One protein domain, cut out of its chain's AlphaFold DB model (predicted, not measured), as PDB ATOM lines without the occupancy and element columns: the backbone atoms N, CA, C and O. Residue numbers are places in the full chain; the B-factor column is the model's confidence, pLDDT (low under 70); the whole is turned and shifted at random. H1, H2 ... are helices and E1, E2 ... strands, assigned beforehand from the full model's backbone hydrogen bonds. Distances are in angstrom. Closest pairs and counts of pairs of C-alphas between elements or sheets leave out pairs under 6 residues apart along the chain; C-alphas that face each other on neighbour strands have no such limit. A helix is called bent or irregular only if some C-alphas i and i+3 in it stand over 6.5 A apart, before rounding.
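This is residues 9 to 115 of the 131 residues of the protein "Alkaline phosphatase D family protein" of Actinobacteria bacterium (UniProt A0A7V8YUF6). H1 and the last part of H3 pack together at a steep angle among long loops, while a thin hairpin, E3 and E4, reaches away to one end of the longest axis. The short parallel pair E1 and E2 makes a second small sheet, and residues 43 to 49, including the first part of H2, stick out. The printed part has 107 residues, with three named helices and four named strands in the order E1, H1, H2, E2, H3, E3, E4; the class is mixed, helices and strands. It is compact, with a radius of gyration of the C-alphas of 14.4 A and spans of 45 by 36 by 20 A.

E1, residues 9 to 11, begins with C-alpha 9 at (0.914, 11.677, -115.848). H1, residues 31 to 42, is 16.0 A long, and H2, residues 45 to 53, 12.4 A. E2 is residues 55 to 58. H3, residues 71 to 89, is 21.2 A long and irregular: C-alphas 73 and 76 are 9.6 A apart. E3, residues 102 to 106, measures 13.5 A; E4, residues 110 to 114, 12.9 A, ends with C-alpha 114 at (-11.643, 12.141, -119.717).

E1 and E2 are parallel, with N 9 and O 55 at 2.8 A. With H1 and H2 between them they form a strand-helix-strand unit, two parallel neighbour strands joined through helices, with a right-handed crossover. H1 and H2 are close but not clearly touching; their closest C-alphas, of Leu 42 and Arg 48, are 6.5 A apart. H3 has a kink of 67 degrees near residue 78 and touches H1 with residues 81 to 89 alone, at a steep tilt of 55 degrees; the closest C-alphas, of Val 31 and Ala 81, are 4.9 A apart. E3 and E4 form an antiparallel hairpin, with N 104 and O 112 at 2.9 A, apart from E1 and E2. Each O i to N i+4 pair is within hydrogen-bond range in H1 and H2, and 10 of 15 in H3.

The two C-alphas farthest apart, of Gly 24 and Lys 108, are 47.0 A apart. The links E1 to H1, E2 to H3 and H3 to E3 are long. The printed part has no cut, and no printed residue is under 70 in pLDDT.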
ATOM      1  N   ASN A   9       1.109  12.947-115.162       97.06
ATOM      2  CA  ASN A   9       0.914  11.677-115.848       97.06
ATOM      3  C   ASN A   9      -0.581  11.347-115.902       97.06
ATOM      4  O   ASN A   9      -1.361  11.812-115.067       97.06
ATOM      5  N   ILE A  10      -0.971  10.508-116.858       96.62
ATOM      6  CA  ILE A  10      -2.322   9.954-116.955       96.62
ATOM      7  C   ILE A  10      -2.209   8.429-116.924       96.62
ATOM      8  O   ILE A  10      -1.470   7.856-117.719       96.62
ATOM      9  N   ASN A  11      -2.924   7.782-116.005       96.25
ATOM     10  CA  ASN A  11      -3.152   6.342-116.031       96.25
ATOM     11  C   ASN A  11      -4.541   6.078-116.616       96.25
ATOM     12  O   ASN A  11      -5.525   6.528-116.029       96.25
ATOM     13  N   LEU A  12      -4.608   5.389-117.754       96.62
ATOM     14  CA  LEU A  12      -5.844   5.204-118.519       96.62
ATOM     15  C   LEU A  12      -6.689   4.002-118.083       96.62
ATOM     16  O   LEU A  12      -7.770   3.832-118.624       96.62
ATOM     17  N   GLY A  13      -6.250   3.221-117.098       96.94
ATOM     18  CA  GLY A  13      -7.014   2.079-116.601       96.94
ATOM     19  C   GLY A  13      -6.118   0.972-116.088       96.94
ATOM     20  O   GLY A  13      -4.919   1.177-115.879       96.94
ATOM     21  N   ASP A  14      -6.712  -0.196-115.874       97.50
ATOM     22  CA  ASP A  14      -6.022  -1.468-115.671       97.50
ATOM     23  C   ASP A  14      -5.028  -1.468-114.502       97.50
ATOM     24  O   ASP A  14      -4.002  -2.148-114.475       97.50
ATOM     25  N   THR A  15      -5.339  -0.709-113.459       96.00
ATOM     26  CA  THR A  15      -4.473  -0.569-112.287       96.00
ATOM     27  C   THR A  15      -4.405  -1.865-111.492       96.00
ATOM     28  O   THR A  15      -3.356  -2.187-110.925       96.00
ATOM     29  N   ILE A  16      -5.525  -2.587-111.382       96.38
ATOM     30  CA  ILE A  16      -5.650  -3.718-110.451       96.38
ATOM     31  C   ILE A  16      -5.817  -5.083-111.096       96.38
ATOM     32  O   ILE A  16      -5.558  -6.058-110.393       96.38
ATOM     33  N   TYR A  17      -6.223  -5.181-112.367       97.06
ATOM     34  CA  TYR A  17      -6.512  -6.473-113.005       97.06
ATOM     35  C   TYR A  17      -7.381  -7.364-112.107       97.06
ATOM     36  O   TYR A  17      -6.948  -8.399-111.593       97.06
ATOM     37  N   SER A  18      -8.608  -6.912-111.840       97.50
ATOM     38  CA  SER A  18      -9.549  -7.526-110.898       97.50
ATOM     39  C   SER A  18      -9.798  -9.000-111.180       97.50
ATOM     40  O   SER A  18      -9.884  -9.780-110.245       97.50
ATOM     41  N   ASP A  19      -9.834  -9.403-112.431       95.81
ATOM     42  CA  ASP A  19     -10.011 -10.773-112.922       95.81
ATOM     43  C   ASP A  19      -8.732 -11.625-112.900       95.81
ATOM     44  O   ASP A  19      -8.821 -12.847-112.928       95.81
ATOM     45  N   SER A  20      -7.547 -11.018-112.798       91.75
ATOM     46  CA  SER A  20      -6.284 -11.758-112.877       91.75
ATOM     47  C   SER A  20      -5.989 -12.578-111.619       91.75
ATOM     48  O   SER A  20      -6.094 -12.077-110.501       91.75
ATOM     49  N   GLU A  21      -5.515 -13.808-111.791       86.69
ATOM     50  CA  GLU A  21      -5.021 -14.647-110.689       86.69
ATOM     51  C   GLU A  21      -3.512 -14.481-110.433       86.69
ATOM     52  O   GLU A  21      -2.915 -15.157-109.586       86.69
ATOM     53  N   ILE A  22      -2.865 -13.567-111.167       77.81
ATOM     54  CA  ILE A  22      -1.416 -13.378-111.111       77.81
ATOM     55  C   ILE A  22      -0.977 -13.052-109.683       77.81
ATOM     56  O   ILE A  22      -1.496 -12.167-108.997       77.81
ATOM     57  N   GLY A  23       0.045 -13.781-109.238       72.62
ATOM     58  CA  GLY A  23       0.615 -13.603-107.915       72.62
ATOM     59  C   GLY A  23      -0.219 -14.206-106.783       72.62
ATOM     60  O   GLY A  23       0.006 -13.818-105.635       72.62
ATOM     61  N   GLY A  24      -1.152 -15.115-107.088       79.44
ATOM     62  CA  GLY A  24      -1.869 -15.935-106.105       79.44
ATOM     63  C   GLY A  24      -3.028 -15.229-105.400       79.44
ATOM     64  O   GLY A  24      -3.486 -15.705-104.364       79.44
ATOM     65  N   LEU A  25      -3.483 -14.083-105.917       81.56
ATOM     66  CA  LEU A  25      -4.714 -13.450-105.441       81.56
ATOM     67  C   LEU A  25      -5.887 -13.918-106.303       81.56
ATOM     68  O   LEU A  25      -5.766 -13.856-107.522       81.56
ATOM     69  N   PRO A  26      -7.024 -14.320-105.709       90.06
ATOM     70  CA  PRO A  26      -8.200 -14.682-106.488       90.06
ATOM     71  C   PRO A  26      -8.774 -13.461-107.228       90.06
ATOM     72  O   PRO A  26      -8.444 -12.309-106.893       90.06
ATOM     73  N   PRO A  27      -9.692 -13.682-108.186       95.38
ATOM     74  CA  PRO A  27     -10.459 -12.604-108.785       95.38
ATOM     75  C   PRO A  27     -11.157 -11.734-107.723       95.38
ATOM     76  O   PRO A  27     -11.749 -12.212-106.754       95.38
ATOM     77  N   ALA A  28     -11.076 -10.421-107.896       97.19
ATOM     78  CA  ALA A  28     -11.533  -9.402-106.968       97.19
ATOM     79  C   ALA A  28     -12.912  -8.871-107.374       97.19
ATOM     80  O   ALA A  28     -13.032  -7.862-108.073       97.19
ATOM     81  N   LEU A  29     -13.957  -9.551-106.902       97.12
ATOM     82  CA  LEU A  29     -15.356  -9.221-107.211       97.12
ATOM     83  C   LEU A  29     -16.037  -8.359-106.135       97.12
ATOM     84  O   LEU A  29     -17.089  -7.777-106.379       97.12
ATOM     85  N   THR A  30     -15.435  -8.250-104.948       98.19
ATOM     86  CA  THR A  30     -15.949  -7.462-103.819       98.19
ATOM     87  C   THR A  30     -15.044  -6.269-103.525       98.19
ATOM     88  O   THR A  30     -13.857  -6.286-103.857       98.19
ATOM     89  N   VAL A  31     -15.577  -5.240-102.857       98.62
ATOM     90  CA  VAL A  31     -14.797  -4.053-102.463       98.62
ATOM     91  C   VAL A  31     -13.536  -4.428-101.661       98.62
ATOM     92  O   VAL A  31     -12.448  -4.021-102.074       98.62
ATOM     93  N   PRO A  32     -13.595  -5.276-100.605       97.94
ATOM     94  CA  PRO A  32     -12.389  -5.656 -99.864       97.94
ATOM     95  C   PRO A  32     -11.343  -6.391-100.712       97.94
ATOM     96  O   PRO A  32     -10.141  -6.173-100.528       97.94
ATOM     97  N   ALA A  33     -11.776  -7.232-101.658       97.12
ATOM     98  CA  ALA A  33     -10.867  -7.933-102.561       97.12
ATOM     99  C   ALA A  33     -10.208  -6.967-103.561       97.12
ATOM    100  O   ALA A  33      -8.999  -7.042-103.790       97.12
ATOM    101  N   LYS A  34     -10.967  -6.002-104.097       98.06
ATOM    102  CA  LYS A  34     -10.433  -4.953-104.983       98.06
ATOM    103  C   LYS A  34      -9.432  -4.068-104.245       98.06
ATOM    104  O   LYS A  34      -8.346  -3.810-104.761       98.06
ATOM    105  N   TRP A  35      -9.718  -3.696-102.995       97.94
ATOM    106  CA  TRP A  35      -8.755  -2.996-102.143       97.94
ATOM    107  C   TRP A  35      -7.462  -3.789-101.934       97.94
ATOM    108  O   TRP A  35      -6.386  -3.196-101.923       97.94
ATOM    109  N   ALA A  36      -7.530  -5.115-101.772       96.00
ATOM    110  CA  ALA A  36      -6.327  -5.939-101.644       96.00
ATOM    111  C   ALA A  36      -5.436  -5.848-102.892       96.00
ATOM    112  O   ALA A  36      -4.219  -5.689-102.762       96.00
ATOM    113  N   LYS A  37      -6.038  -5.854-104.088       96.69
ATOM    114  CA  LYS A  37      -5.307  -5.658-105.346       96.69
ATOM    115  C   LYS A  37      -4.759  -4.238-105.499       96.69
ATOM    116  O   LYS A  37      -3.591  -4.096-105.852       96.69
ATOM    117  N   TYR A  38      -5.514  -3.200-105.126       96.94
ATOM    118  CA  TYR A  38      -4.984  -1.829-105.084       96.94
ATOM    119  C   TYR A  38      -3.776  -1.708-104.156       96.94
ATOM    120  O   TYR A  38      -2.738  -1.204-104.579       96.94
ATOM    121  N   ARG A  39      -3.872  -2.201-102.913       95.69
ATOM    122  CA  ARG A  39      -2.753  -2.161-101.956       95.69
ATOM    123  C   ARG A  39      -1.510  -2.844-102.511       95.69
ATOM    124  O   ARG A  39      -0.418  -2.306-102.364       95.69
ATOM    125  N   ARG A  40      -1.674  -3.998-103.163       93.62
ATOM    126  CA  ARG A  40      -0.566  -4.722-103.794       93.62
ATOM    127  C   ARG A  40       0.049  -3.927-104.942       93.62
ATOM    128  O   ARG A  40       1.249  -3.665-104.919       93.62
ATOM    129  N   ASN A  41      -0.752  -3.526-105.925       94.25
ATOM    130  CA  ASN A  41      -0.222  -2.939-107.155       94.25
ATOM    131  C   ASN A  41       0.334  -1.531-106.915       94.25
ATOM    132  O   ASN A  41       1.405  -1.186-107.414       94.25
ATOM    133  N   LEU A  42      -0.314  -0.739-106.058       94.81
ATOM    134  CA  LEU A  42       0.188   0.579-105.668       94.81
ATOM    135  C   LEU A  42       1.427   0.509-104.765       94.81
ATOM    136  O   LEU A  42       2.109   1.523-104.607       94.81
ATOM    137  N   ALA A  43       1.754  -0.656-104.194       95.12
ATOM    138  CA  ALA A  43       2.991  -0.848-103.444       95.12
ATOM    139  C   ALA A  43       4.222  -1.058-104.344       95.12
ATOM    140  O   ALA A  43       5.346  -0.910-103.853       95.12
ATOM    141  N   PHE A  44       4.052  -1.347-105.644       95.06
ATOM    142  CA  PHE A  44       5.184  -1.531-106.554       95.06
ATOM    143  C   PHE A  44       6.077  -0.287-106.596       95.06
ATOM    144  O   PHE A  44       5.616   0.831-106.839       95.06
ATOM    145  N   GLY A  45       7.383  -0.488-106.386       96.94
ATOM    146  CA  GLY A  45       8.353   0.600-106.240       96.94
ATOM    147  C   GLY A  45       8.349   1.577-107.416       96.94
ATOM    148  O   GLY A  45       8.328   2.787-107.208       96.94
ATOM    149  N   HIS A  46       8.278   1.067-108.647       94.56
ATOM    150  CA  HIS A  46       8.230   1.907-109.846       94.56
ATOM    151  C   HIS A  46       6.968   2.779-109.910       94.56
ATOM    152  O   HIS A  46       7.071   3.968-110.215       94.56
ATOM    153  N   LEU A  47       5.798   2.236-109.553       93.81
ATOM    154  CA  LEU A  47       4.549   2.998-109.542       93.81
ATOM    155  C   LEU A  47       4.524   4.029-108.407       93.81
ATOM    156  O   LEU A  47       4.091   5.163-108.609       93.81
ATOM    157  N   ARG A  48       5.064   3.684-107.231       95.81
ATOM    158  CA  ARG A  48       5.254   4.643-106.130       95.81
ATOM    159  C   ARG A  48       6.173   5.790-106.529       95.81
ATOM    160  O   ARG A  48       5.868   6.938-106.220       95.81
ATOM    161  N   ASN A  49       7.277   5.493-107.211       95.94
ATOM    162  CA  ASN A  49       8.218   6.511-107.673       95.94
ATOM    163  C   ASN A  49       7.580   7.432-108.720       95.94
ATOM    164  O   ASN A  49       7.736   8.644-108.620       95.94
ATOM    165  N   LEU A  50       6.794   6.885-109.653       95.19
ATOM    166  CA  LEU A  50       6.037   7.683-110.624       95.19
ATOM    167  C   LEU A  50       5.013   8.609-109.952       95.19
ATOM    168  O   LEU A  50       4.953   9.797-110.247       95.19
ATOM    169  N   ARG A  51       4.227   8.085-109.005       93.44
ATOM    170  CA  ARG A  51       3.216   8.871-108.271       93.44
ATOM    171  C   ARG A  51       3.823   9.953-107.374       93.44
ATOM    172  O   ARG A  51       3.115  10.865-106.968       93.44
ATOM    173  N   ARG A  52       5.110   9.836-107.033       95.38
ATOM    174  CA  ARG A  52       5.866  10.848-106.280       95.38
ATOM    175  C   ARG A  52       6.475  11.923-107.173       95.38
ATOM    176  O   ARG A  52       6.761  12.999-106.663       95.38
ATOM    177  N   SER A  53       6.722  11.636-108.452       96.75
ATOM    178  CA  SER A  53       7.447  12.562-109.326       96.75
ATOM    179  C   SER A  53       6.571  13.689-109.872       96.75
ATOM    180  O   SER A  53       7.095  14.762-110.137       96.75
ATOM    181  N   ALA A  54       5.269  13.451-110.056       96.25
ATOM    182  CA  ALA A  54       4.309  14.437-110.553       96.25
ATOM    183  C   ALA A  54       2.865  14.023-110.222       96.25
ATOM    184  O   ALA A  54       2.621  12.896-109.780       96.25
ATOM    185  N   GLY A  55       1.898  14.911-110.478       94.38
ATOM    186  CA  GLY A  55       0.475  14.574-110.381       94.38
ATOM    187  C   GLY A  55       0.098  13.411-111.310       94.38
ATOM    188  O   GLY A  55       0.646  13.283-112.405       94.38
ATOM    189  N   LEU A  56      -0.836  12.558-110.880       95.56
ATOM    190  CA  LEU A  56      -1.337  11.428-111.670       95.56
ATOM    191  C   LEU A  56      -2.862  11.501-111.797       95.56
ATOM    192  O   LEU A  56      -3.584  11.217-110.838       95.56
ATOM    193  N   TYR A  57      -3.354  11.810-112.994       96.88
ATOM    194  CA  TYR A  57      -4.764  11.630-113.325       96.88
ATOM    195  C   TYR A  57      -5.042  10.142-113.505       96.88
ATOM    196  O   TYR A  57      -4.439   9.497-114.354       96.88
ATOM    197  N   SER A  58      -5.940   9.591-112.694       96.94
ATOM    198  CA  SER A  58      -6.320   8.179-112.787       96.94
ATOM    199  C   SER A  58      -7.642   8.028-113.532       96.94
ATOM    200  O   SER A  58      -8.572   8.817-113.333       96.94
ATOM    201  N   HIS A  59      -7.733   7.007-114.363       97.81
ATOM    202  CA  HIS A  59      -8.946   6.545-115.014       97.81
ATOM    203  C   HIS A  59      -9.069   5.030-114.807       97.81
ATOM    204  O   HIS A  59      -8.084   4.389-114.433       97.81
ATOM    205  N   TRP A  60     -10.278   4.491-114.943       98.19
ATOM    206  CA  TRP A  60     -10.494   3.047-114.955       98.19
ATOM    207  C   TRP A  60     -10.552   2.539-116.386       98.19
ATOM    208  O   TRP A  60     -10.849   3.300-117.295       98.19
ATOM    209  N   ASP A  61     -10.368   1.248-116.559       98.12
ATOM    210  CA  ASP A  61     -10.874   0.529-117.709       98.12
ATOM    211  C   ASP A  61     -11.543  -0.777-117.234       98.12
ATOM    212  O   ASP A  61     -11.976  -0.871-116.078       98.12
ATOM    213  N   ASP A  62     -11.762  -1.763-118.100       97.75
ATOM    214  CA  ASP A  62     -12.539  -2.950-117.732       97.75
ATOM    215  C   ASP A  62     -11.917  -3.757-116.599       97.75
ATOM    216  O   ASP A  62     -12.649  -4.225-115.727       97.75
ATOM    217  N   HIS A  63     -10.595  -3.863-116.536       98.31
ATOM    218  CA  HIS A  63      -9.898  -4.621-115.504       98.31
ATOM    219  C   HIS A  63      -9.998  -4.011-114.087       98.31
ATOM    220  O   HIS A  63      -9.681  -4.675-113.091       98.31
ATOM    221  N   GLU A  64     -10.529  -2.797-113.915       98.38
ATOM    222  CA  GLU A  64     -11.017  -2.326-112.608       98.38
ATOM    223  C   GLU A  64     -12.263  -3.088-112.130       98.38
ATOM    224  O   GLU A  64     -12.534  -3.169-110.926       98.38
ATOM    225  N   PHE A  65     -12.998  -3.691-113.059       97.94
ATOM    226  CA  PHE A  65     -14.191  -4.498-112.846       97.94
ATOM    227  C   PHE A  65     -13.858  -5.978-113.050       97.94
ATOM    228  O   PHE A  65     -13.731  -6.675-112.039       97.94
ATOM    229  N   ILE A  66     -13.696  -6.396-114.311       96.75
ATOM    230  CA  ILE A  66     -13.250  -7.689-114.866       96.75
ATOM    231  C   ILE A  66     -12.999  -7.516-116.381       96.75
ATOM    232  O   ILE A  66     -13.597  -6.637-116.988       96.75
ATOM    233  N   ASN A  67     -12.181  -8.369-117.004       96.25
ATOM    234  CA  ASN A  67     -11.899  -8.335-118.449       96.25
ATOM    235  C   ASN A  67     -13.162  -8.143-119.316       96.25
ATOM    236  O   ASN A  67     -14.173  -8.818-119.096       96.25
ATOM    237  N   ASP A  68     -13.087  -7.265-120.322       95.19
ATOM    238  CA  ASP A  68     -14.161  -6.945-121.276       95.19
ATOM    239  C   ASP A  68     -15.447  -6.342-120.678       95.19
ATOM    240  O   ASP A  68     -16.454  -6.207-121.383       95.19
ATOM    241  N   PHE A  69     -15.433  -5.926-119.409       96.75
ATOM    242  CA  PHE A  69     -16.624  -5.549-118.652       96.75
ATOM    243  C   PHE A  69     -17.581  -4.596-119.386       96.75
ATOM    244  O   PHE A  69     -17.212  -3.501-119.824       96.75
ATOM    245  N   SER A  70     -18.858  -4.980-119.422       96.94
ATOM    246  CA  SER A  70     -20.002  -4.077-119.537       96.94
ATOM    247  C   SER A  70     -20.984  -4.319-118.383       96.94
ATOM    248  O   SER A  70     -21.136  -5.438-117.880       96.94
ATOM    249  N   ARG A  71     -21.701  -3.269-117.964       95.38
ATOM    250  CA  ARG A  71     -22.719  -3.382-116.901       95.38
ATOM    251  C   ARG A  71     -23.879  -4.292-117.299       95.38
ATOM    252  O   ARG A  71     -24.481  -4.911-116.427       95.38
ATOM    253  N   VAL A  72     -24.187  -4.354-118.595       94.81
ATOM    254  CA  VAL A  72     -25.259  -5.189-119.148       94.81
ATOM    255  C   VAL A  72     -24.904  -6.672-119.032       94.81
ATOM    256  O   VAL A  72     -25.752  -7.458-118.624       94.81
ATOM    257  N   GLU A  73     -23.657  -7.049-119.328       95.44
ATOM    258  CA  GLU A  73     -23.212  -8.452-119.320       95.44
ATOM    259  C   GLU A  73     -22.908  -8.979-117.906       95.44
ATOM    260  O   GLU A  73     -23.092 -10.163-117.638       95.44
ATOM    261  N   HIS A  74     -22.468  -8.115-116.982       95.50
ATOM    262  CA  HIS A  74     -21.946  -8.548-115.674       95.50
ATOM    263  C   HIS A  74     -22.703  -8.005-114.456       95.50
ATOM    264  O   HIS A  74     -22.400  -8.351-113.312       95.50
ATOM    265  N   GLY A  75     -23.712  -7.171-114.689       95.88
ATOM    266  CA  GLY A  75     -24.648  -6.732-113.670       95.88
ATOM    267  C   GLY A  75     -24.134  -5.643-112.714       95.88
ATOM    268  O   GLY A  75     -22.973  -5.217-112.734       95.88
ATOM    269  N   PRO A  76     -25.031  -5.147-111.844       96.88
ATOM    270  CA  PRO A  76     -24.789  -3.953-111.035       96.88
ATOM    271  C   PRO A  76     -23.872  -4.183-109.827       96.88
ATOM    272  O   PRO A  76     -23.283  -3.223-109.338       96.88
ATOM    273  N   ALA A  77     -23.733  -5.419-109.336       97.94
ATOM    274  CA  ALA A  77     -22.941  -5.708-108.138       97.94
ATOM    275  C   ALA A  77     -21.434  -5.513-108.378       97.94
ATOM    276  O   ALA A  77     -20.774  -4.804-107.618       97.94
ATOM    277  N   ILE A  78     -20.907  -6.076-109.474       97.69
ATOM    278  CA  ILE A  78     -19.501  -5.907-109.875       97.69
ATOM    279  C   ILE A  78     -19.217  -4.434-110.179       97.69
ATOM    280  O   ILE A  78     -18.198  -3.899-109.738       97.69
ATOM    281  N   TYR A  79     -20.152  -3.761-110.860       98.12
ATOM    282  CA  TYR A  79     -20.069  -2.326-111.117       98.12
ATOM    283  C   TYR A  79     -19.945  -1.515-109.823       98.12
ATOM    284  O   TYR A  79     -19.002  -0.746-109.664       98.12
ATOM    285  N   ALA A  80     -20.866  -1.707-108.873       98.31
ATOM    286  CA  ALA A  80     -20.867  -0.970-107.614       98.31
ATOM    287  C   ALA A  80     -19.579  -1.209-106.812       98.31
ATOM    288  O   ALA A  80     -19.014  -0.262-106.263       98.31
ATOM    289  N   ALA A  81     -19.078  -2.448-106.794       98.69
ATOM    290  CA  ALA A  81     -17.818  -2.773-106.138       98.69
ATOM    291  C   ALA A  81     -16.613  -2.085-106.803       98.69
ATOM    292  O   ALA A  81     -15.742  -1.576-106.097       98.69
ATOM    293  N   GLY A  82     -16.565  -2.052-108.141       98.31
ATOM    294  CA  GLY A  82     -15.524  -1.353-108.900       98.31
ATOM    295  C   GLY A  82     -15.550   0.157-108.672       98.31
ATOM    296  O   GLY A  82     -14.530   0.732-108.301       98.31
ATOM    297  N   VAL A  83     -16.729   0.780-108.778       98.25
ATOM    298  CA  VAL A  83     -16.918   2.220-108.533       98.25
ATOM    299  C   VAL A  83     -16.474   2.606-107.124       98.25
ATOM    300  O   VAL A  83     -15.748   3.586-106.964       98.25
ATOM    301  N   ALA A  84     -16.894   1.853-106.102       98.50
ATOM    302  CA  ALA A  84     -16.511   2.128-104.720       98.50
ATOM    303  C   ALA A  84     -14.991   2.009-104.533       98.50
ATOM    304  O   ALA A  84     -14.339   2.978-104.151       98.50
ATOM    305  N   ALA A  85     -14.412   0.860-104.899       98.56
ATOM    306  CA  ALA A  85     -12.989   0.611-104.698       98.56
ATOM    307  C   ALA A  85     -12.092   1.586-105.478       98.56
ATOM    308  O   ALA A  85     -11.076   2.025-104.945       98.56
ATOM    309  N   PHE A  86     -12.459   1.947-106.712       98.44
ATOM    310  CA  PHE A  86     -11.700   2.919-107.500       98.44
ATOM    311  C   PHE A  86     -11.671   4.285-106.811       98.44
ATOM    312  O   PHE A  86     -10.606   4.878-106.652       98.44
ATOM    313  N   ARG A  87     -12.829   4.764-106.341       98.06
ATOM    314  CA  ARG A  87     -12.957   6.070-105.673       98.06
ATOM    315  C   ARG A  87     -12.223   6.141-104.334       98.06
ATOM    316  O   ARG A  87     -11.807   7.226-103.946       98.06
ATOM    317  N   ASP A  88     -12.014   5.010-103.665       98.25
ATOM    318  CA  ASP A  88     -11.217   4.960-102.433       98.25
ATOM    319  C   ASP A  88      -9.706   5.135-102.687       98.25
ATOM    320  O   ASP A  88      -8.973   5.557-101.792       98.25
ATOM    321  N   TYR A  89      -9.219   4.818-103.894       97.19
ATOM    322  CA  TYR A  89      -7.783   4.827-104.237       97.19
ATOM    323  C   TYR A  89      -7.387   5.860-105.306       97.19
ATOM    324  O   TYR A  89      -6.189   6.112-105.510       97.19
ATOM    325  N   ALA A  90      -8.363   6.474-105.973       95.81
ATOM    326  CA  ALA A  90      -8.170   7.488-106.998       95.81
ATOM    327  C   ALA A  90      -8.909   8.791-106.632       95.81
ATOM    328  O   ALA A  90     -10.110   8.758-106.361       95.81
ATOM    329  N   PRO A  91      -8.235   9.957-106.669       92.06
ATOM    330  CA  PRO A  91      -8.868  11.244-106.396       92.06
ATOM    331  C   PRO A  91      -9.672  11.711-107.619       92.06
ATOM    332  O   PRO A  91      -9.203  12.515-108.425       92.06
ATOM    333  N   VAL A  92     -10.877  11.169-107.782       94.94
ATOM    334  CA  VAL A  92     -11.757  11.448-108.923       94.94
ATOM    335  C   VAL A  92     -13.148  11.885-108.477       94.94
ATOM    336  O   VAL A  92     -13.681  11.417-107.470       94.94
ATOM    337  N   SER A  93     -13.761  12.769-109.260       93.31
ATOM    338  CA  SER A  93     -15.196  13.031-109.189       93.31
ATOM    339  C   SER A  93     -15.962  11.870-109.815       93.31
ATOM    340  O   SER A  93     -15.557  11.353-110.854       93.31
ATOM    341  N   TYR A  94     -17.081  11.493-109.200       97.00
ATOM    342  CA  TYR A  94     -18.010  10.524-109.765       97.00
ATOM    343  C   TYR A  94     -19.449  10.946-109.494       97.00
ATOM    344  O   TYR A  94     -19.781  11.317-108.363       97.00
ATOM    345  N   SER A  95     -20.307  10.826-110.503       96.50
ATOM    346  CA  SER A  95     -21.758  10.949-110.359       96.50
ATOM    347  C   SER A  95     -22.447   9.808-111.108       96.50
ATOM    348  O   SER A  95     -21.890   9.225-112.032       96.50
ATOM    349  N   THR A  96     -23.681   9.469-110.740       94.06
ATOM    350  CA  THR A  96     -24.458   8.468-111.495       94.06
ATOM    351  C   THR A  96     -24.848   8.953-112.892       94.06
ATOM    352  O   THR A  96     -25.163   8.128-113.747       94.06
ATOM    353  N   ARG A  97     -24.834  10.273-113.117       96.12
ATOM    354  CA  ARG A  97     -25.152  10.911-114.397       96.12
ATOM    355  C   ARG A  97     -23.962  10.891-115.354       96.12
ATOM    356  O   ARG A  97     -24.150  10.573-116.520       96.12
ATOM    357  N   ASP A  98     -22.775  11.223-114.856       96.94
ATOM    358  CA  ASP A  98     -21.584  11.478-115.678       96.94
ATOM    359  C   ASP A  98     -20.517  10.386-115.518       96.94
ATOM    360  O   ASP A  98     -19.557  10.327-116.280       96.94
ATOM    361  N   GLY A  99     -20.670   9.481-114.549       96.81
ATOM    362  CA  GLY A  99     -19.678   8.446-114.294       96.81
ATOM    363  C   GLY A  99     -18.366   9.096-113.863       96.81
ATOM    364  O   GLY A  99     -18.373   9.960-112.986       96.81
ATOM    365  N   LEU A 100     -17.252   8.706-114.485       96.50
ATOM    366  CA  LEU A 100     -15.947   9.366-114.363       96.50
ATOM    367  C   LEU A 100     -15.695  10.487-115.371       96.50
ATOM    368  O   LEU A 100     -14.585  11.045-115.351       96.50
ATOM    369  N   TYR A 101     -16.667  10.811-116.232       97.50
ATOM    370  CA  TYR A 101     -16.502  11.910-117.170       97.50
ATOM    371  C   TYR A 101     -16.150  13.187-116.414       97.50
ATOM    372  O   TYR A 101     -16.821  13.586-115.457       97.50
ATOM    373  N   ARG A 102     -15.065  13.820-116.844       96.81
ATOM    374  CA  ARG A 102     -14.602  15.094-116.301       96.81
ATOM    375  C   ARG A 102     -13.641  15.746-117.275       96.81
ATOM    376  O   ARG A 102     -13.021  15.073-118.099       96.81
ATOM    377  N   THR A 103     -13.445  17.045-117.109       97.31
ATOM    378  CA  THR A 103     -12.369  17.759-117.788       97.31
ATOM    379  C   THR A 103     -11.382  18.343-116.787       97.31
ATOM    380  O   THR A 103     -11.685  18.503-115.601       97.31
ATOM    381  N   ALA A 104     -10.163  18.610-117.249       96.06
ATOM    382  CA  ALA A 104      -9.152  19.315-116.476       96.06
ATOM    383  C   ALA A 104      -8.399  20.281-117.388       96.06
ATOM    384  O   ALA A 104      -7.797  19.874-118.382       96.06
ATOM    385  N   ARG A 105      -8.395  21.564-117.026       97.50
ATOM    386  CA  ARG A 105      -7.685  22.604-117.769       97.50
ATOM    387  C   ARG A 105      -6.295  22.846-117.188       97.50
ATOM    388  O   ARG A 105      -6.157  23.106-115.995       97.50
ATOM    389  N   TRP A 106      -5.286  22.829-118.050       96.69
ATOM    390  CA  TRP A 106      -3.897  23.169-117.742       96.69
ATOM    391  C   TRP A 106      -3.543  24.516-118.378       96.69
ATOM    392  O   TRP A 106      -3.111  24.616-119.532       96.69
ATOM    393  N   GLY A 107      -3.772  25.583-117.608       96.06
ATOM    394  CA  GLY A 107      -3.566  26.958-118.055       96.06
ATOM    395  C   GLY A 107      -4.404  27.299-119.292       96.06
ATOM    396  O   GLY A 107      -5.558  26.899-119.408       96.06
ATOM    397  N   LYS A 108      -3.823  28.052-120.229       97.12
ATOM    398  CA  LYS A 108      -4.478  28.430-121.496       97.12
ATOM    399  C   LYS A 108      -4.168  27.486-122.664       97.12
ATOM    400  O   LYS A 108      -4.603  27.749-123.778       97.12
ATOM    401  N   HIS A 109      -3.353  26.458-122.430       97.31
ATOM    402  CA  HIS A 109      -2.708  25.691-123.496       97.31
ATOM    403  C   HIS A 109      -3.295  24.295-123.692       97.31
ATOM    404  O   HIS A 109      -3.122  23.726-124.764       97.31
ATOM    405  N   LEU A 110      -3.974  23.745-122.682       98.06
ATOM    406  CA  LEU A 110      -4.457  22.372-122.722       98.06
ATOM    407  C   LEU A 110      -5.769  22.216-121.947       98.06
ATOM    408  O   LEU A 110      -5.881  22.635-120.796       98.06
ATOM    409  N   GLU A 111      -6.737  21.558-122.576       98.38
ATOM    410  CA  GLU A 111      -7.930  21.005-121.936       98.38
ATOM    411  C   GLU A 111      -7.870  19.486-122.106       98.38
ATOM    412  O   GLU A 111      -7.772  18.981-123.224       98.38
ATOM    413  N   LEU A 112      -7.908  18.761-120.995       97.56
ATOM    414  CA  LEU A 112      -7.999  17.308-120.981       97.56
ATOM    415  C   LEU A 112      -9.462  16.911-120.836       97.56
ATOM    416  O   LEU A 112     -10.131  17.387-119.920       97.56
ATOM    417  N   VAL A 113      -9.934  16.010-121.694       97.69
ATOM    418  CA  VAL A 113     -11.282  15.437-121.620       97.69
ATOM    419  C   VAL A 113     -11.154  13.952-121.309       97.69
ATOM    420  O   VAL A 113     -10.617  13.195-122.112       97.69
ATOM    421  N   PHE A 114     -11.628  13.540-120.135       97.69
ATOM    422  CA  PHE A 114     -11.643  12.141-119.717       97.69
ATOM    423  C   PHE A 114     -13.033  11.579-119.992       97.69
ATOM    424  O   PHE A 114     -14.000  12.003-119.361       97.69
ATOM    425  N   LEU A 115     -13.132  10.653-120.942       97.00
ATOM    426  CA  LEU A 115     -14.372   9.948-121.258       97.00
ATOM    427  C   LEU A 115     -14.519   8.735-120.349       97.00
ATOM    428  O   LEU A 115     -13.520   8.132-119.994       97.00
TER     429      LEU A 115